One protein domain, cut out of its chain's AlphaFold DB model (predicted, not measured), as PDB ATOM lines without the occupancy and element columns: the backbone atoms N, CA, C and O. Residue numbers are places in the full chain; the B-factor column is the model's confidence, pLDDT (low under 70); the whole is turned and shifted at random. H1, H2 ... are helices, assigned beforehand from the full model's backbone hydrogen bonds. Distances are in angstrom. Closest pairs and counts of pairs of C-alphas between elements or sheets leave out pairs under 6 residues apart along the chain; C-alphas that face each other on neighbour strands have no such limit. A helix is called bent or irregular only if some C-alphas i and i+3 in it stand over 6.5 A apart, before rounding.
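What this domain is: This is residues 2 to 138 of the 140 residues of the protein "Putative membrane protein insertion efficiency factor" of Kocuria rhizophila (strain ATCC 9341 / DSM 348 / NBRC 103217 / DC2201) (UniProt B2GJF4). Helix H2 and the arms H4a and H4b of a helix folded back on itself stand side by side; H5 packs on H4a, and residues 129 to 138 of H6 stick out. The 137 printed residues, all helix in class, hold six named helices, H1 to H6 in order. The whole is only just compact, close to loose: radius of gyration of the C-alphas 17.0 A, spans 56, 43 and 27 A.

Where its parts are: H4, residues 57 to 83, assigned as one helix by its hydrogen bonds, is bent, C-alphas 67 and 70 being 9.5 A apart, into H4a, 57 to 67, and H4b, 70 to 83. H2, 20 to 42, 31.0 A, is irregular, C-alphas 25 and 28 being 7.2 A apart. H1 is 3 to 9, from C-alpha 3 at (3.424, -4.824, -14.583); H3 44 to 47; H5 110 to 115; H6 117 to 138, 32.3 A, to C-alpha 138 at (-14.592, 10.710, -24.962).

How they stand to each other: H4a touches H4b, where the closest C-alphas are those of Phe 65 and Gly 73, 4.2 A apart, H2, where they are those of Leu 62 and Ile 33, 5.9 A, and H5, where they are those of Glu 63 and Ile 111, 5.9 A. H1 touches H6, Pro 3 to Val 120, 6.5 A. H3 is near H2. O i to N i+4 pairs within hydrogen-bond range are complete but in H2, 17 of 19; H3 is too short.

The domain as a whole: The printed part has no cut; the link H4 to H5 is long. No printed residue is under 70 in pLDDT.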
ATOM      1  N   THR A   2      -1.037  -2.684 -15.069       83.94
ATOM      2  CA  THR A   2       0.057  -2.936 -14.096       83.94
ATOM      3  C   THR A   2       1.132  -3.882 -14.668       83.94
ATOM      4  O   THR A   2       0.817  -4.658 -15.575       83.94
ATOM      5  N   PRO A   3       2.379  -3.888 -14.143       83.81
ATOM      6  CA  PRO A   3       3.424  -4.824 -14.583       83.81
ATOM      7  C   PRO A   3       3.006  -6.299 -14.486       83.81
ATOM      8  O   PRO A   3       3.247  -7.081 -15.402       83.81
ATOM      9  N   GLU A   4       2.303  -6.664 -13.412       86.31
ATOM     10  CA  GLU A   4       1.746  -8.008 -13.210       86.31
ATOM     11  C   GLU A   4       0.716  -8.370 -14.290       86.31
ATOM     12  O   GLU A   4       0.760  -9.459 -14.862       86.31
ATOM     13  N   GLN A   5      -0.184  -7.439 -14.631       87.62
ATOM     14  CA  GLN A   5      -1.167  -7.636 -15.703       87.62
ATOM     15  C   GLN A   5      -0.494  -7.812 -17.068       87.62
ATOM     16  O   GLN A   5      -0.935  -8.635 -17.872       87.62
ATOM     17  N   LEU A   6       0.578  -7.061 -17.328       85.25
ATOM     18  CA  LEU A   6       1.363  -7.174 -18.554       85.25
ATOM     19  C   LEU A   6       2.029  -8.558 -18.639       85.25
ATOM     20  O   LEU A   6       1.857  -9.266 -19.629       85.25
ATOM     21  N   LEU A   7       2.703  -8.999 -17.574       87.12
ATOM     22  CA  LEU A   7       3.347 -10.319 -17.505       87.12
ATOM     23  C   LEU A   7       2.359 -11.495 -17.541       87.12
ATOM     24  O   LEU A   7       2.731 -12.594 -17.965       87.12
ATOM     25  N   ALA A   8       1.123 -11.295 -17.079       88.38
ATOM     26  CA  ALA A   8       0.053 -12.285 -17.176       88.38
ATOM     27  C   ALA A   8      -0.486 -12.423 -18.608       88.38
ATOM     28  O   ALA A   8      -0.912 -13.509 -18.995       88.38
ATOM     29  N   ARG A   9      -0.454 -11.340 -19.397       87.81
ATOM     30  CA  ARG A   9      -0.908 -11.329 -20.795       87.81
ATOM     31  C   ARG A   9       0.186 -11.697 -21.800       87.81
ATOM     32  O   ARG A   9      -0.137 -12.040 -22.935       87.81
ATOM     33  N   ALA A  10       1.450 -11.619 -21.396       88.12
ATOM     34  CA  ALA A  10       2.584 -11.918 -22.257       88.12
ATOM     35  C   ALA A  10       2.512 -13.347 -22.836       88.12
ATOM     36  O   ALA A  10       2.251 -14.299 -22.087       88.12
ATOM     37  N   PRO A  11       2.776 -13.528 -24.142       88.31
ATOM     38  CA  PRO A  11       2.760 -14.835 -24.774       88.31
ATOM     39  C   PRO A  11       3.846 -15.748 -24.202       88.31
ATOM     40  O   PRO A  11       4.904 -15.320 -23.723       88.31
ATOM     41  N   HIS A  12       3.573 -17.049 -24.273       87.75
ATOM     42  CA  HIS A  12       4.560 -18.070 -23.952       87.75
ATOM     43  C   HIS A  12       5.682 -18.104 -24.993       87.75
ATOM     44  O   HIS A  12       5.506 -17.740 -26.148       87.75
ATOM     45  N   GLU A  13       6.844 -18.593 -24.571       86.38
ATOM     46  CA  GLU A  13       8.080 -18.598 -25.361       86.38
ATOM     47  C   GLU A  13       8.060 -19.577 -26.546       86.38
ATOM     48  O   GLU A  13       8.934 -19.533 -27.412       86.38
ATOM     49  N   TYR A  14       7.099 -20.502 -26.561       83.31
ATOM     50  CA  TYR A  14       6.992 -21.529 -27.588       83.31
ATOM     51  C   TYR A  14       6.513 -20.934 -28.906       83.31
ATOM     52  O   TYR A  14       5.474 -20.282 -28.967       83.31
ATOM     53  N   ASP A  15       7.234 -21.238 -29.979       79.75
ATOM     54  CA  ASP A  15       6.835 -20.827 -31.316       79.75
ATOM     55  C   ASP A  15       6.064 -21.968 -31.989       79.75
ATOM     56  O   ASP A  15       6.649 -22.936 -32.484       79.75
ATOM     57  N   THR A  16       4.735 -21.871 -31.958       78.12
ATOM     58  CA  THR A  16       3.804 -22.813 -32.602       78.12
ATOM     59  C   THR A  16       3.304 -22.315 -33.960       78.12
ATOM     60  O   THR A  16       2.410 -22.918 -34.548       78.12
ATOM     61  N   SER A  17       3.873 -21.226 -34.491       73.00
ATOM     62  CA  SER A  17       3.389 -20.619 -35.732       73.00
ATOM     63  C   SER A  17       3.868 -21.386 -36.978       73.00
ATOM     64  O   SER A  17       5.074 -21.576 -37.194       73.00
ATOM     65  N   GLY A  18       2.918 -21.808 -37.824       75.69
ATOM     66  CA  GLY A  18       3.158 -22.367 -39.161       75.69
ATOM     67  C   GLY A  18       2.565 -23.761 -39.406       75.69
ATOM     68  O   GLY A  18       1.952 -24.365 -38.533       75.69
ATOM     69  N   GLY A  19       2.749 -24.275 -40.628       83.19
ATOM     70  CA  GLY A  19       2.347 -25.635 -41.005       83.19
ATOM     71  C   GLY A  19       3.298 -26.720 -40.481       83.19
ATOM     72  O   GLY A  19       4.310 -26.429 -39.840       83.19
ATOM     73  N   LEU A  20       3.017 -27.984 -40.817       84.88
ATOM     74  CA  LEU A  20       3.748 -29.163 -40.320       84.88
ATOM     75  C   LEU A  20       5.276 -29.064 -40.502       84.88
ATOM     76  O   LEU A  20       6.036 -29.369 -39.587       84.88
ATOM     77  N   LEU A  21       5.741 -28.573 -41.655       84.69
ATOM     78  CA  LEU A  21       7.173 -28.436 -41.945       84.69
ATOM     79  C   LEU A  21       7.863 -27.401 -41.039       84.69
ATOM     80  O   LEU A  21       9.006 -27.594 -40.620       84.69
ATOM     81  N   SER A  22       7.172 -26.308 -40.714       82.75
ATOM     82  CA  SER A  22       7.666 -25.287 -39.784       82.75
ATOM     83  C   SER A  22       7.677 -25.807 -38.350       82.75
ATOM     84  O   SER A  22       8.628 -25.534 -37.618       82.75
ATOM     85  N   ALA A  23       6.680 -26.612 -37.970       83.25
ATOM     86  CA  ALA A  23       6.636 -27.263 -36.665       83.25
ATOM     87  C   ALA A  23       7.832 -28.207 -36.468       83.25
ATOM     88  O   ALA A  23       8.508 -28.127 -35.445       83.25
ATOM     89  N   VAL A  24       8.175 -29.023 -37.473       85.69
ATOM     90  CA  VAL A  24       9.357 -29.906 -37.419       85.69
ATOM     91  C   VAL A  24      10.655 -29.100 -37.312       85.69
ATOM     92  O   VAL A  24      11.515 -29.422 -36.496       85.69
ATOM     93  N   LYS A  25      10.793 -28.006 -38.074       85.88
ATOM     94  CA  LYS A  25      11.981 -27.133 -38.004       85.88
ATOM     95  C   LYS A  25      12.136 -26.439 -36.643       85.88
ATOM     96  O   LYS A  25      13.261 -26.221 -36.199       85.88
ATOM     97  N   LYS A  26      11.026 -26.095 -35.981       88.12
ATOM     98  CA  LYS A  26      11.001 -25.421 -34.669       88.12
ATOM     99  C   LYS A  26      10.996 -26.390 -33.481       88.12
ATOM    100  O   LYS A  26      11.306 -25.976 -32.364       88.12
ATOM    101  N   ALA A  27      10.725 -27.675 -33.710       89.88
ATOM    102  CA  ALA A  27      10.726 -28.724 -32.691       89.88
ATOM    103  C   ALA A  27      11.966 -28.720 -31.774       89.88
ATOM    104  O   ALA A  27      11.772 -28.712 -30.557       89.88
ATOM    105  N   PRO A  28      13.220 -28.652 -32.273       92.19
ATOM    106  CA  PRO A  28      14.387 -28.649 -31.389       92.19
ATOM    107  C   PRO A  28      14.443 -27.409 -30.487       92.19
ATOM    108  O   PRO A  28      14.797 -27.520 -29.318       92.19
ATOM    109  N   GLN A  29      14.045 -26.234 -30.991       92.56
ATOM    110  CA  GLN A  29      13.986 -25.013 -30.183       92.56
ATOM    111  C   GLN A  29      12.958 -25.170 -29.058       92.56
ATOM    112  O   GLN A  29      13.276 -24.925 -27.894       92.56
ATOM    113  N   ASN A  30      11.742 -25.604 -29.398       92.50
ATOM    114  CA  ASN A  30      10.659 -25.763 -28.429       92.50
ATOM    115  C   ASN A  30      10.976 -26.852 -27.393       92.50
ATOM    116  O   ASN A  30      10.644 -26.684 -26.221       92.50
ATOM    117  N   LEU A  31      11.680 -27.916 -27.791       93.81
ATOM    118  CA  LEU A  31      12.164 -28.947 -26.875       93.81
ATOM    119  C   LEU A  31      13.156 -28.370 -25.855       93.81
ATOM    120  O   LEU A  31      12.985 -28.575 -24.655       93.81
ATOM    121  N   CYS A  32      14.152 -27.596 -26.296       94.25
ATOM    122  CA  CYS A  32      15.098 -26.938 -25.386       94.25
ATOM    123  C   CYS A  32      14.400 -25.963 -24.426       94.25
ATOM    124  O   CYS A  32      14.705 -25.952 -23.234       94.25
ATOM    125  N   ILE A  33      13.440 -25.175 -24.921       94.50
ATOM    126  CA  ILE A  33      12.622 -24.269 -24.098       94.50
ATOM    127  C   ILE A  33      11.855 -25.062 -23.033       94.50
ATOM    128  O   ILE A  33      11.876 -24.685 -21.861       94.50
ATOM    129  N   ALA A  34      11.226 -26.179 -23.408       93.88
ATOM    130  CA  ALA A  34      10.486 -27.027 -22.476       93.88
ATOM    131  C   ALA A  34      11.394 -27.609 -21.385       93.88
ATOM    132  O   ALA A  34      11.068 -27.515 -20.201       93.88
ATOM    133  N   LEU A  35      12.566 -28.132 -21.763       94.00
ATOM    134  CA  LEU A  35      13.555 -28.658 -20.819       94.00
ATOM    135  C   LEU A  35      14.058 -27.578 -19.853       94.00
ATOM    136  O   LEU A  35      14.139 -27.818 -18.652       94.00
ATOM    137  N   LEU A  36      14.346 -26.371 -20.347       93.75
ATOM    138  CA  LEU A  36      14.777 -25.252 -19.505       93.75
ATOM    139  C   LEU A  36      13.678 -24.787 -18.548       93.75
ATOM    140  O   LEU A  36      13.972 -24.460 -17.398       93.75
ATOM    141  N   LYS A  37      12.416 -24.768 -18.986       93.00
ATOM    142  CA  LYS A  37      11.283 -24.433 -18.113       93.00
ATOM    143  C   LYS A  37      11.096 -25.489 -17.031       93.00
ATOM    144  O   LYS A  37      10.977 -25.114 -15.870       93.00
ATOM    145  N   LEU A  38      11.170 -26.772 -17.388       93.06
ATOM    146  CA  LEU A  38      11.109 -27.880 -16.435       93.06
ATOM    147  C   LEU A  38      12.260 -27.823 -15.419       93.06
ATOM    148  O   LEU A  38      12.053 -27.976 -14.218       93.06
ATOM    149  N   TYR A  39      13.473 -27.528 -15.887       90.75
ATOM    150  CA  TYR A  39      14.625 -27.315 -15.016       90.75
ATOM    151  C   TYR A  39      14.387 -26.146 -14.050       90.75
ATOM    152  O   TYR A  39      14.653 -26.259 -12.857       90.75
ATOM    153  N   ARG A  40      13.840 -25.023 -14.531       91.38
ATOM    154  CA  ARG A  40      13.552 -23.861 -13.680       91.38
ATOM    155  C   ARG A  40      12.461 -24.131 -12.647       91.38
ATOM    156  O   ARG A  40      12.555 -23.598 -11.550       91.38
ATOM    157  N   THR A  41      11.449 -24.932 -12.964       89.94
ATOM    158  CA  THR A  41      10.367 -25.235 -12.017       89.94
ATOM    159  C   THR A  41      10.774 -26.266 -10.971       89.94
ATOM    160  O   THR A  41      10.345 -26.150  -9.829       89.94
ATOM    161  N   ILE A  42      11.601 -27.250 -11.336       90.88
ATOM    162  CA  ILE A  42      11.981 -28.352 -10.438       90.88
ATOM    163  C   ILE A  42      13.300 -28.070  -9.714       90.88
ATOM    164  O   ILE A  42      13.395 -28.253  -8.505       90.88
ATOM    165  N   VAL A  43      14.331 -27.639 -10.443       86.00
ATOM    166  CA  VAL A  43      15.708 -27.561  -9.928       86.00
ATOM    167  C   VAL A  43      16.020 -26.190  -9.338       86.00
ATOM    168  O   VAL A  43      16.681 -26.109  -8.307       86.00
ATOM    169  N   SER A  44      15.530 -25.103  -9.944       84.06
ATOM    170  CA  SER A  44      15.822 -23.743  -9.456       84.06
ATOM    171  C   SER A  44      15.446 -23.503  -7.986       84.06
ATOM    172  O   SER A  44      16.245 -22.865  -7.303       84.06
ATOM    173  N   PRO A  45      14.304 -24.004  -7.464       83.81
ATOM    174  CA  PRO A  45      13.958 -23.834  -6.051       83.81
ATOM    175  C   PRO A  45      14.927 -24.548  -5.101       83.81
ATOM    176  O   PRO A  45      15.094 -24.122  -3.964       83.81
ATOM    177  N   LEU A  46      15.566 -25.624  -5.566       81.75
ATOM    178  CA  LEU A  46      16.481 -26.447  -4.772       81.75
ATOM    179  C   LEU A  46      17.925 -25.931  -4.815       81.75
ATOM    180  O   LEU A  46      18.687 -26.170  -3.884       81.75
ATOM    181  N   TYR A  47      18.311 -25.257  -5.901       76.25
ATOM    182  CA  TYR A  47      19.707 -24.903  -6.184       76.25
ATOM    183  C   TYR A  47      20.052 -23.431  -5.890       76.25
ATOM    184  O   TYR A  47      21.224 -23.102  -5.725       76.25
ATOM    185  N   GLY A  48      19.050 -22.549  -5.795       77.38
ATOM    186  CA  GLY A  48      19.238 -21.130  -5.476       77.38
ATOM    187  C   GLY A  48      19.960 -20.309  -6.559       77.38
ATOM    188  O   GLY A  48      20.219 -20.773  -7.675       77.38
ATOM    189  N   ASP A  49      20.287 -19.057  -6.224       75.00
ATOM    190  CA  ASP A  49      20.926 -18.091  -7.129       75.00
ATOM    191  C   ASP A  49      22.458 -18.212  -7.118       75.00
ATOM    192  O   ASP A  49      23.181 -17.413  -6.529       75.00
ATOM    193  N   VAL A  50      22.971 -19.221  -7.823       88.12
ATOM    194  CA  VAL A  50      24.424 -19.446  -7.994       88.12
ATOM    195  C   VAL A  50      25.041 -18.636  -9.139       88.12
ATOM    196  O   VAL A  50      26.258 -18.602  -9.321       88.12
ATOM    197  N   CYS A  51      24.205 -18.027  -9.982       92.44
ATOM    198  CA  CYS A  51      24.665 -17.373 -11.198       92.44
ATOM    199  C   CYS A  51      25.341 -16.043 -10.876       92.44
ATOM    200  O   CYS A  51      24.763 -15.169 -10.240       92.44
ATOM    201  N   ARG A  52      26.554 -15.858 -11.398       94.38
ATOM    202  CA  ARG A  52      27.348 -14.658 -11.124       94.38
ATOM    203  C   ARG A  52      26.917 -13.437 -11.936       94.38
ATOM    204  O   ARG A  52      27.288 -12.309 -11.624       94.38
ATOM    205  N   TYR A  53      26.134 -13.662 -12.979       95.06
ATOM    206  CA  TYR A  53      25.633 -12.619 -13.847       95.06
ATOM    207  C   TYR A  53      24.104 -12.582 -13.873       95.06
ATOM    208  O   TYR A  53      23.446 -13.608 -13.700       95.06
ATOM    209  N   PHE A  54      23.565 -11.401 -14.174       93.38
ATOM    210  CA  PHE A  54      22.147 -11.160 -14.401       93.38
ATOM    211  C   PHE A  54      21.852 -10.999 -15.907       93.38
ATOM    212  O   PHE A  54      22.590 -10.282 -16.592       93.38
ATOM    213  N   PRO A  55      20.795 -11.631 -16.453       94.56
ATOM    214  CA  PRO A  55      19.924 -12.619 -15.813       94.56
ATOM    215  C   PRO A  55      20.663 -13.954 -15.593       94.56
ATOM    216  O   PRO A  55      21.743 -14.169 -16.155       94.56
ATOM    217  N   SER A  56      20.081 -14.849 -14.782       94.31
ATOM    218  CA  SER A  56      20.678 -16.158 -14.472       94.31
ATOM    219  C   SER A  56      20.936 -16.991 -15.733       94.31
ATOM    220  O   SER A  56      20.275 -16.802 -16.752       94.31
ATOM    221  N   CYS A  57      21.878 -17.941 -15.694       94.25
ATOM    222  CA  CYS A  57      22.264 -18.718 -16.880       94.25
ATOM    223  C   CYS A  57      21.081 -19.438 -17.540       94.25
ATOM    224  O   CYS A  57      21.003 -19.481 -18.765       94.25
ATOM    225  N   SER A  58      20.136 -19.957 -16.750       94.44
ATOM    226  CA  SER A  58      18.926 -20.600 -17.275       94.44
ATOM    227  C   SER A  58      17.943 -19.595 -17.887       94.44
ATOM    228  O   SER A  58      17.326 -19.899 -18.904       94.44
ATOM    229  N   ALA A  59      17.815 -18.395 -17.311       95.00
ATOM    230  CA  ALA A  59      16.997 -17.317 -17.868       95.00
ATOM    231  C   ALA A  59      17.601 -16.751 -19.162       95.00
ATOM    232  O   ALA A  59      16.878 -16.542 -20.133       95.00
ATOM    233  N   TYR A  60      18.924 -16.567 -19.190       95.81
ATOM    234  CA  TYR A  60      19.678 -16.182 -20.379       95.81
ATOM    235  C   TYR A  60      19.519 -17.226 -21.483       95.81
ATOM    236  O   TYR A  60      19.251 -16.874 -22.625       95.81
ATOM    237  N   ALA A  61      19.654 -18.513 -21.149       96.25
ATOM    238  CA  ALA A  61      19.499 -19.586 -22.119       96.25
ATOM    239  C   ALA A  61      18.087 -19.600 -22.709       96.25
ATOM    240  O   ALA A  61      17.925 -19.626 -23.927       96.25
ATOM    241  N   LEU A  62      17.062 -19.512 -21.856       95.62
ATOM    242  CA  LEU A  62      15.667 -19.495 -22.284       95.62
ATOM    243  C   LEU A  62      15.379 -18.315 -23.227       95.62
ATOM    244  O   LEU A  62      14.771 -18.509 -24.280       95.62
ATOM    245  N   GLU A  63      15.884 -17.121 -22.913       95.38
ATOM    246  CA  GLU A  63      15.801 -15.959 -23.802       95.38
ATOM    247  C   GLU A  63      16.592 -16.172 -25.102       95.38
ATOM    248  O   GLU A  63      16.075 -15.907 -26.185       95.38
ATOM    249  N   ALA A  64      17.805 -16.725 -25.039       95.88
ATOM    250  CA  ALA A  64      18.638 -16.969 -26.214       95.88
ATOM    251  C   ALA A  64      17.972 -17.935 -27.204       95.88
ATOM    252  O   ALA A  64      17.968 -17.670 -28.406       95.88
ATOM    253  N   PHE A  65      17.344 -19.013 -26.721       94.88
ATOM    254  CA  PHE A  65      16.530 -19.897 -27.562       94.88
ATOM    255  C   PHE A  65      15.307 -19.174 -28.136       94.88
ATOM    256  O   PHE A  65      14.983 -19.356 -29.312       94.88
ATOM    257  N   THR A  66      14.661 -18.323 -27.338       92.50
ATOM    258  CA  THR A  66      13.466 -17.555 -27.728       92.50
ATOM    259  C   THR A  66      13.761 -16.463 -28.755       92.50
ATOM    260  O   THR A  66      12.913 -16.180 -29.589       92.50
ATOM    261  N   VAL A  67      14.962 -15.882 -28.766       92.31
ATOM    262  CA  VAL A  67      15.343 -14.814 -29.705       92.31
ATOM    263  C   VAL A  67      16.061 -15.389 -30.929       92.31
ATOM    264  O   VAL A  67      15.680 -15.090 -32.058       92.31
ATOM    265  N   HIS A  68      17.010 -16.311 -30.738       92.62
ATOM    266  CA  HIS A  68      17.930 -16.771 -31.792       92.62
ATOM    267  C   HIS A  68      17.640 -18.167 -32.369       92.62
ATOM    268  O   HIS A  68      18.242 -18.549 -33.374       92.62
ATOM    269  N   GLY A  69      16.744 -18.945 -31.754       92.38
ATOM    270  CA  GLY A  69      16.438 -20.319 -32.166       92.38
ATOM    271  C   GLY A  69      17.419 -21.353 -31.597       92.38
ATOM    272  O   GLY A  69      18.287 -21.024 -30.793       92.38
ATOM    273  N   ALA A  70      17.287 -22.621 -32.002       93.00
ATOM    274  CA  ALA A  70      18.020 -23.741 -31.393       93.00
ATOM    275  C   ALA A  70      19.552 -23.616 -31.498       93.00
ATOM    276  O   ALA A  70      20.251 -23.697 -30.494       93.00
ATOM    277  N   VAL A  71      20.084 -23.388 -32.702       93.75
ATOM    278  CA  VAL A  71      21.537 -23.451 -32.955       93.75
ATOM    279  C   VAL A  71      22.274 -22.280 -32.304       93.75
ATOM    280  O   VAL A  71      23.176 -22.471 -31.488       93.75
ATOM    281  N   ARG A  72      21.874 -21.046 -32.636       94.44
ATOM    282  CA  ARG A  72      22.492 -19.836 -32.074       94.44
ATOM    283  C   ARG A  72      22.181 -19.675 -30.588       94.44
ATOM    284  O   ARG A  72      23.070 -19.292 -29.831       94.44
ATOM    285  N   GLY A  73      20.963 -20.022 -30.164       95.00
ATOM    286  CA  GLY A  73      20.578 -20.022 -28.756       95.00
ATOM    287  C   GLY A  73      21.456 -20.953 -27.923       95.00
ATOM    288  O   GLY A  73      21.968 -20.534 -26.883       95.00
ATOM    289  N   LEU A  74      21.732 -22.167 -28.414       96.00
ATOM    290  CA  LEU A  74      22.627 -23.109 -27.744       96.00
ATOM    291  C   LEU A  74      24.057 -22.564 -27.647       96.00
ATOM    292  O   LEU A  74      24.636 -22.577 -26.565       96.00
ATOM    293  N   GLY A  75      24.608 -22.026 -28.739       97.38
ATOM    294  CA  GLY A  75      25.961 -21.456 -28.740       97.38
ATOM    295  C   GLY A  75      26.134 -20.310 -27.733       97.38
ATOM    296  O   GLY A  75      27.103 -20.291 -26.971       97.38
ATOM    297  N   LEU A  76      25.167 -19.389 -27.669       97.06
ATOM    298  CA  LEU A  76      25.159 -18.301 -26.685       97.06
ATOM    299  C   LEU A  76      25.025 -18.833 -25.252       97.06
ATOM    300  O   LEU A  76      25.749 -18.386 -24.362       97.06
ATOM    301  N   SER A  77      24.148 -19.817 -25.039       96.81
ATOM    302  CA  SER A  77      23.919 -20.443 -23.731       96.81
ATOM    303  C   SER A  77      25.168 -21.151 -23.207       96.81
ATOM    304  O   SER A  77      25.564 -20.943 -22.063       96.81
ATOM    305  N   VAL A  78      25.841 -21.940 -24.048       97.00
ATOM    306  CA  VAL A  78      27.079 -22.643 -23.679       97.00
ATOM    307  C   VAL A  78      28.188 -21.640 -23.377       97.00
ATOM    308  O   VAL A  78      28.813 -21.713 -22.321       97.00
ATOM    309  N   ARG A  79      28.389 -20.633 -24.239       96.50
ATOM    310  CA  ARG A  79      29.370 -19.564 -23.990       96.50
ATOM    311  C   ARG A  79      29.095 -18.823 -22.681       96.50
ATOM    312  O   ARG A  79      30.027 -18.369 -22.015       96.50
ATOM    313  N   ARG A  80      27.826 -18.646 -22.323       95.94
ATOM    314  CA  ARG A  80      27.418 -18.019 -21.066       95.94
ATOM    315  C   ARG A  80      27.764 -18.890 -19.863       95.94
ATOM    316  O   ARG A  80      28.373 -18.379 -18.929       95.94
ATOM    317  N   LEU A  81      27.435 -20.179 -19.917       94.88
ATOM    318  CA  LEU A  81      27.751 -21.142 -18.861       94.88
ATOM    319  C   LEU A  81      29.257 -21.228 -18.604       94.88
ATOM    320  O   LEU A  81      29.675 -21.133 -17.457       94.88
ATOM    321  N   LEU A  82      30.076 -21.298 -19.658       95.12
ATOM    322  CA  LEU A  82      31.539 -21.350 -19.529       95.12
ATOM    323  C   LEU A  82      32.133 -20.097 -18.865       95.12
ATOM    324  O   LEU A  82      33.146 -20.184 -18.178       95.12
ATOM    325  N   ARG A  83      31.506 -18.927 -19.048       94.25
ATOM    326  CA  ARG A  83      31.918 -17.678 -18.385       94.25
ATOM    327  C   ARG A  83      31.381 -17.555 -16.959       94.25
ATOM    328  O   ARG A  83      31.921 -16.784 -16.174       94.25
ATOM    329  N   CYS A  84      30.312 -18.269 -16.618       94.19
ATOM    330  CA  CYS A  84      29.684 -18.194 -15.306       94.19
ATOM    331  C   CYS A  84      30.327 -19.201 -14.345       94.19
ATOM    332  O   CYS A  84      29.798 -20.285 -14.115       94.19
ATOM    333  N   HIS A  85      31.458 -18.816 -13.758       92.62
ATOM    334  CA  HIS A  85      32.159 -19.583 -12.726       92.62
ATOM    335  C   HIS A  85      32.341 -18.744 -11.441       92.62
ATOM    336  O   HIS A  85      32.183 -17.522 -11.491       92.62
ATOM    337  N   PRO A  86      32.691 -19.353 -10.288       92.56
ATOM    338  CA  PRO A  86      32.767 -18.654  -8.995       92.56
ATOM    339  C   PRO A  86      33.716 -17.449  -8.971       92.56
ATOM    340  O   PRO A  86      33.447 -16.457  -8.304       92.56
ATOM    341  N   TRP A  87      34.803 -17.515  -9.742       93.38
ATOM    342  CA  TRP A  87      35.782 -16.427  -9.880       93.38
ATOM    343  C   TRP A  87      35.423 -15.364 -10.930       93.38
ATOM    344  O   TRP A  87      36.238 -14.492 -11.218       93.38
ATOM    345  N   ALA A  88      34.241 -15.427 -11.542       93.19
ATOM    346  CA  ALA A  88      33.820 -14.395 -12.478       93.19
ATOM    347  C   ALA A  88      33.481 -13.096 -11.723       93.19
ATOM    348  O   ALA A  88      32.845 -13.111 -10.665       93.19
ATOM    349  N   ALA A  89      33.846 -11.943 -12.294       92.50
ATOM    350  CA  ALA A  89      33.497 -10.640 -11.717       92.50
ATOM    351  C   ALA A  89      31.972 -10.482 -11.554       92.50
ATOM    352  O   ALA A  89      31.499  -9.960 -10.542       92.50
ATOM    353  N   GLY A  90      31.217 -11.032 -12.510       93.38
ATOM    354  CA  GLY A  90      29.767 -10.916 -12.589       93.38
ATOM    355  C   GLY A  90      29.312  -9.681 -13.350       93.38
ATOM    356  O   GLY A  90      30.096  -9.059 -14.065       93.38
ATOM    357  N   GLY A  91      28.027  -9.354 -13.225       93.69
ATOM    358  CA  GLY A  91      27.422  -8.164 -13.832       93.69
ATOM    359  C   GLY A  91      26.213  -8.462 -14.716       93.69
ATOM    360  O   GLY A  91      25.666  -9.566 -14.704       93.69
ATOM    361  N   ILE A  92      25.787  -7.464 -15.489       94.06
ATOM    362  CA  ILE A  92      24.656  -7.578 -16.414       94.06
ATOM    363  C   ILE A  92      25.187  -7.995 -17.785       94.06
ATOM    364  O   ILE A  92      26.019  -7.306 -18.366       94.06
ATOM    365  N   ASP A  93      24.701  -9.113 -18.313       94.06
ATOM    366  CA  ASP A  93      25.035  -9.563 -19.669       94.06
ATOM    367  C   ASP A  93      23.764 -10.100 -20.317       94.06
ATOM    368  O   ASP A  93      23.212 -11.135 -19.932       94.06
ATOM    369  N   ARG A  94      23.267  -9.287 -21.247       93.69
ATOM    370  CA  ARG A  94      22.019  -9.490 -21.968       93.69
ATOM    371  C   ARG A  94      22.250 -10.371 -23.180       93.69
ATOM    372  O   ARG A  94      23.334 -10.395 -23.762       93.69
ATOM    373  N   VAL A  95      21.204 -11.075 -23.590       94.56
ATOM    374  CA  VAL A  95      21.215 -11.734 -24.892       94.56
ATOM    375  C   VAL A  95      21.326 -10.638 -25.965       94.56
ATOM    376  O   VAL A  95      20.604  -9.643 -25.887       94.56
ATOM    377  N   PRO A  96      22.242 -10.765 -26.940       92.69
ATOM    378  CA  PRO A  96      22.334  -9.804 -28.036       92.69
ATOM    379  C   PRO A  96      21.039  -9.802 -28.855       92.69
ATOM    380  O   PRO A  96      20.376 -10.839 -28.960       92.69
ATOM    381  N   ALA A  97      20.705  -8.668 -29.474       87.06
ATOM    382  CA  ALA A  97      19.561  -8.584 -30.379       87.06
ATOM    383  C   ALA A  97      19.694  -9.626 -31.506       87.06
ATOM    384  O   ALA A  97      20.770  -9.811 -32.080       87.06
ATOM    385  N   GLY A  98      18.616 -10.366 -31.765       83.12
ATOM    386  CA  GLY A  98      18.544 -11.350 -32.845       83.12
ATOM    387  C   GLY A  98      17.686 -10.860 -34.001       83.12
ATOM    388  O   GLY A  98      17.240  -9.723 -34.021       83.12
ATOM    389  N   GLY A  99      17.413 -11.751 -34.957       77.00
ATOM    390  CA  GLY A  99      16.547 -11.435 -36.100       77.00
ATOM    391  C   GLY A  99      15.048 -11.395 -35.775       77.00
ATOM    392  O   GLY A  99      14.253 -11.134 -36.669       77.00
ATOM    393  N   ARG A 100      14.653 -11.701 -34.531       80.38
ATOM    394  CA  ARG A 100      13.274 -11.564 -34.049       80.38
ATOM    395  C   ARG A 100      13.167 -10.291 -33.225       80.38
ATOM    396  O   ARG A 100      13.789 -10.199 -32.168       80.38
ATOM    397  N   GLU A 101      12.376  -9.353 -33.722       79.19
ATOM    398  CA  GLU A 101      12.062  -8.090 -33.064       79.19
ATOM    399  C   GLU A 101      10.606  -8.122 -32.590       79.19
ATOM    400  O   GLU A 101       9.728  -8.621 -33.296       79.19
ATOM    401  N   PHE A 102      10.356  -7.637 -31.375       83.31
ATOM    402  CA  PHE A 102       9.028  -7.606 -30.765       83.31
ATOM    403  C   PHE A 102       8.630  -6.142 -30.592       83.31
ATOM    404  O   PHE A 102       9.252  -5.422 -29.813       83.31
ATOM    405  N   SER A 103       7.632  -5.688 -31.351       80.44
ATOM    406  CA  SER A 103       7.287  -4.260 -31.422       80.44
ATOM    407  C   SER A 103       6.341  -3.821 -30.302       80.44
ATOM    408  O   SER A 103       6.196  -2.629 -30.044       80.44
ATOM    409  N   SER A 104       5.686  -4.765 -29.620       82.31
ATOM    410  CA  SER A 104       4.690  -4.465 -28.591       82.31
ATOM    411  C   SER A 104       4.742  -5.412 -27.389       82.31
ATOM    412  O   SER A 104       5.216  -6.551 -27.464       82.31
ATOM    413  N   ALA A 105       4.178  -4.958 -26.266       78.31
ATOM    414  CA  ALA A 105       4.079  -5.737 -25.031       78.31
ATOM    415  C   ALA A 105       3.316  -7.063 -25.199       78.31
ATOM    416  O   ALA A 105       3.615  -8.041 -24.522       78.31
ATOM    417  N   VAL A 106       2.328  -7.092 -26.101       79.81
ATOM    418  CA  VAL A 106       1.460  -8.259 -26.336       79.81
ATOM    419  C   VAL A 106       2.147  -9.307 -27.218       79.81
ATOM    420  O   VAL A 106       1.785 -10.477 -27.178       79.81
ATOM    421  N   GLU A 107       3.162  -8.913 -27.987       86.75
ATOM    422  CA  GLU A 107       3.955  -9.816 -28.829       86.75
ATOM    423  C   GLU A 107       5.211 -10.321 -28.117       86.75
ATOM    424  O   GLU A 107       5.740 -11.380 -28.458       86.75
ATOM    425  N   THR A 108       5.700  -9.568 -27.131       90.00
ATOM    426  CA  THR A 108       6.970  -9.857 -26.469       90.00
ATOM    427  C   THR A 108       6.848 -11.076 -25.547       90.00
ATOM    428  O   THR A 108       6.050 -11.057 -24.608       90.00
ATOM    429  N   PRO A 109       7.664 -12.129 -25.740       92.50
ATOM    430  CA  PRO A 109       7.625 -13.317 -24.899       92.50
ATOM    431  C   PRO A 109       7.905 -13.001 -23.435       92.50
ATOM    432  O   PRO A 109       8.776 -12.187 -23.107       92.50
ATOM    433  N   LYS A 110       7.230 -13.723 -22.539       93.25
ATOM    434  CA  LYS A 110       7.334 -13.495 -21.094       93.25
ATOM    435  C   LYS A 110       8.778 -13.499 -20.579       93.25
ATOM    436  O   LYS A 110       9.137 -12.621 -19.799       93.25
ATOM    437  N   ILE A 111       9.626 -14.429 -21.027       93.88
ATOM    438  CA  ILE A 111      11.035 -14.461 -20.598       93.88
ATOM    439  C   ILE A 111      11.823 -13.197 -20.967       93.88
ATOM    440  O   ILE A 111      12.665 -12.760 -20.187       93.88
ATOM    441  N   VAL A 112      11.539 -12.588 -22.123       93.25
ATOM    442  CA  VAL A 112      12.206 -11.356 -22.562       93.25
ATOM    443  C   VAL A 112      11.811 -10.222 -21.617       93.25
ATOM    444  O   VAL A 112      12.675  -9.540 -21.079       93.25
ATOM    445  N   LEU A 113      10.521 -10.084 -21.307       92.56
ATOM    446  CA  LEU A 113      10.039  -9.079 -20.354       92.56
ATOM    447  C   LEU A 113      10.642  -9.256 -18.953       92.56
ATOM    448  O   LEU A 113      11.066  -8.283 -18.334       92.56
ATOM    449  N   LEU A 114      10.722 -10.498 -18.468       92.00
ATOM    450  CA  LEU A 114      11.307 -10.805 -17.160       92.00
ATOM    451  C   LEU A 114      12.795 -10.462 -17.094       92.00
ATOM    452  O   LEU A 114      13.281  -9.987 -16.068       92.00
ATOM    453  N   ASN A 115      13.524 -10.690 -18.182       93.38
ATOM    454  CA  ASN A 115      14.931 -10.344 -18.228       93.38
ATOM    455  C   ASN A 115      15.112  -8.827 -18.399       93.38
ATOM    456  O   ASN A 115      16.032  -8.276 -17.803       93.38
ATOM    457  N   HIS A 116      14.232  -8.116 -19.105       91.88
ATOM    458  CA  HIS A 116      14.371  -6.686 -19.408       91.88
ATOM    459  C   HIS A 116      13.336  -5.811 -18.672       91.88
ATOM    460  O   HIS A 116      12.369  -5.354 -19.280       91.88
ATOM    461  N   PRO A 117      13.553  -5.474 -17.384       89.81
ATOM    462  CA  PRO A 117      12.590  -4.693 -16.598       89.81
ATOM    463  C   PRO A 117      12.357  -3.277 -17.144       89.81
ATOM    464  O   PRO A 117      11.283  -2.710 -16.955       89.81
ATOM    465  N   ASN A 118      13.334  -2.711 -17.860       90.88
ATOM    466  CA  ASN A 118      13.169  -1.416 -18.520       90.88
ATOM    467  C   ASN A 118      12.092  -1.461 -19.614       90.88
ATOM    468  O   ASN A 118      11.314  -0.517 -19.702       90.88
ATOM    469  N   LEU A 119      11.985  -2.567 -20.366       88.62
ATOM    470  CA  LEU A 119      10.934  -2.739 -21.379       88.62
ATOM    471  C   LEU A 119       9.552  -2.798 -20.731       88.62
ATOM    472  O   LEU A 119       8.610  -2.174 -21.205       88.62
ATOM    473  N   VAL A 120       9.429  -3.502 -19.602       89.06
ATOM    474  CA  VAL A 120       8.166  -3.566 -18.853       89.06
ATOM    475  C   VAL A 120       7.730  -2.171 -18.407       89.06
ATOM    476  O   VAL A 120       6.552  -1.831 -18.531       89.06
ATOM    477  N   ARG A 121       8.666  -1.349 -17.912       90.12
ATOM    478  CA  ARG A 121       8.384   0.038 -17.519       90.12
ATOM    479  C   ARG A 121       7.925   0.884 -18.706       90.12
ATOM    480  O   ARG A 121       6.920   1.577 -18.593       90.12
ATOM    481  N   GLU A 122       8.633   0.794 -19.827       90.25
ATOM    482  CA  GLU A 122       8.326   1.531 -21.056       90.25
ATOM    483  C   GLU A 122       6.934   1.187 -21.596       90.25
ATOM    484  O   GLU A 122       6.104   2.075 -21.779       90.25
ATOM    485  N   TYR A 123       6.617  -0.103 -21.724       88.88
ATOM    486  CA  TYR A 123       5.296  -0.551 -22.163       88.88
ATOM    487  C   TYR A 123       4.170  -0.163 -21.202       88.88
ATOM    488  O   TYR A 123       3.055   0.125 -21.628       88.88
ATOM    489  N   THR A 124       4.447  -0.157 -19.898       87.38
ATOM    490  CA  THR A 124       3.453   0.231 -18.893       87.38
ATOM    491  C   THR A 124       3.078   1.706 -19.039       87.38
ATOM    492  O   THR A 124       1.886   2.020 -19.028       87.38
ATOM    493  N   HIS A 125       4.074   2.581 -19.220       88.00
ATOM    494  CA  HIS A 125       3.865   4.014 -19.437       88.00
ATOM    495  C   HIS A 125       3.107   4.275 -20.742       88.00
ATOM    496  O   HIS A 125       2.086   4.953 -20.726       88.00
ATOM    497  N   ASP A 126       3.520   3.648 -21.843       86.81
ATOM    498  CA  ASP A 126       2.850   3.806 -23.136       86.81
ATOM    499  C   ASP A 126       1.372   3.354 -23.096       86.81
ATOM    500  O   ASP A 126       0.488   4.016 -23.643       86.81
ATOM    501  N   CYS A 127       1.047   2.276 -22.371       80.69
ATOM    502  CA  CYS A 127      -0.350   1.906 -22.137       80.69
ATOM    503  C   CYS A 127      -1.121   2.953 -21.315       80.69
ATOM    504  O   CYS A 127      -2.298   3.177 -21.591       80.69
ATOM    505  N   GLN A 128      -0.501   3.556 -20.296       85.88
ATOM    506  CA  GLN A 128      -1.140   4.594 -19.477       85.88
ATOM    507  C   GLN A 128      -1.419   5.855 -20.301       85.88
ATOM    508  O   GLN A 128      -2.544   6.353 -20.285       85.88
ATOM    509  N   ASP A 129      -0.446   6.311 -21.085       86.81
ATOM    510  CA  ASP A 129      -0.575   7.498 -21.934       86.81
ATOM    511  C   ASP A 129      -1.701   7.331 -22.965       86.81
ATOM    512  O   ASP A 129      -2.548   8.216 -23.128       86.81
ATOM    513  N   ARG A 130      -1.795   6.151 -23.598       85.38
ATOM    514  CA  ARG A 130      -2.896   5.826 -24.519       85.38
ATOM    515  C   ARG A 130      -4.267   5.825 -23.837       85.38
ATOM    516  O   ARG A 130      -5.239   6.280 -24.437       85.38
ATOM    517  N   GLN A 131      -4.358   5.341 -22.596       85.12
ATOM    518  CA  GLN A 131      -5.610   5.346 -21.828       85.12
ATOM    519  C   GLN A 131      -6.065   6.772 -21.492       85.12
ATOM    520  O   GLN A 131      -7.239   7.093 -21.676       85.12
ATOM    521  N   HIS A 132      -5.145   7.638 -21.060       84.81
ATOM    522  CA  HIS A 132      -5.450   9.040 -20.766       84.81
ATOM    523  C   HIS A 132      -5.887   9.819 -22.013       84.81
ATOM    524  O   HIS A 132      -6.838  10.600 -21.949       84.81
ATOM    525  N   ALA A 133      -5.244   9.575 -23.158       88.12
ATOM    526  CA  ALA A 133      -5.621  10.198 -24.423       88.12
ATOM    527  C   ALA A 133      -7.040   9.801 -24.879       88.12
ATOM    528  O   ALA A 133      -7.797  10.661 -25.326       88.12
ATOM    529  N   ALA A 134      -7.422   8.526 -24.728       85.38
ATOM    530  CA  ALA A 134      -8.759   8.041 -25.083       85.38
ATOM    531  C   ALA A 134      -9.859   8.657 -24.199       85.38
ATOM    532  O   ALA A 134     -10.837   9.186 -24.720       85.38
ATOM    533  N   GLN A 135      -9.648   8.693 -22.880       86.56
ATOM    534  CA  GLN A 135     -10.594   9.298 -21.932       86.56
ATOM    535  C   GLN A 135     -10.808  10.797 -22.196       86.56
ATOM    536  O   GLN A 135     -11.922  11.303 -22.085       86.56
ATOM    537  N   GLY A 136      -9.744  11.517 -22.569       83.56
ATOM    538  CA  GLY A 136      -9.832  12.930 -22.940       83.56
ATOM    539  C   GLY A 136     -10.564  13.182 -24.265       83.56
ATOM    540  O   GLY A 136     -11.098  14.274 -24.454       83.56
ATOM    541  N   ALA A 137     -10.596  12.196 -25.168       83.50
ATOM    542  CA  ALA A 137     -11.352  12.261 -26.417       83.50
ATOM    543  C   ALA A 137     -12.845  11.959 -26.211       83.50
ATOM    544  O   ALA A 137     -13.670  12.597 -26.850       83.50
ATOM    545  N   GLU A 138     -13.195  11.039 -25.306       81.06
ATOM    546  CA  GLU A 138     -14.592  10.710 -24.962       81.06
ATOM    547  C   GLU A 138     -15.281  11.799 -24.122       81.06
ATOM    548  O   GLU A 138     -16.505  11.895 -24.109       81.06
TER     549      GLU A 138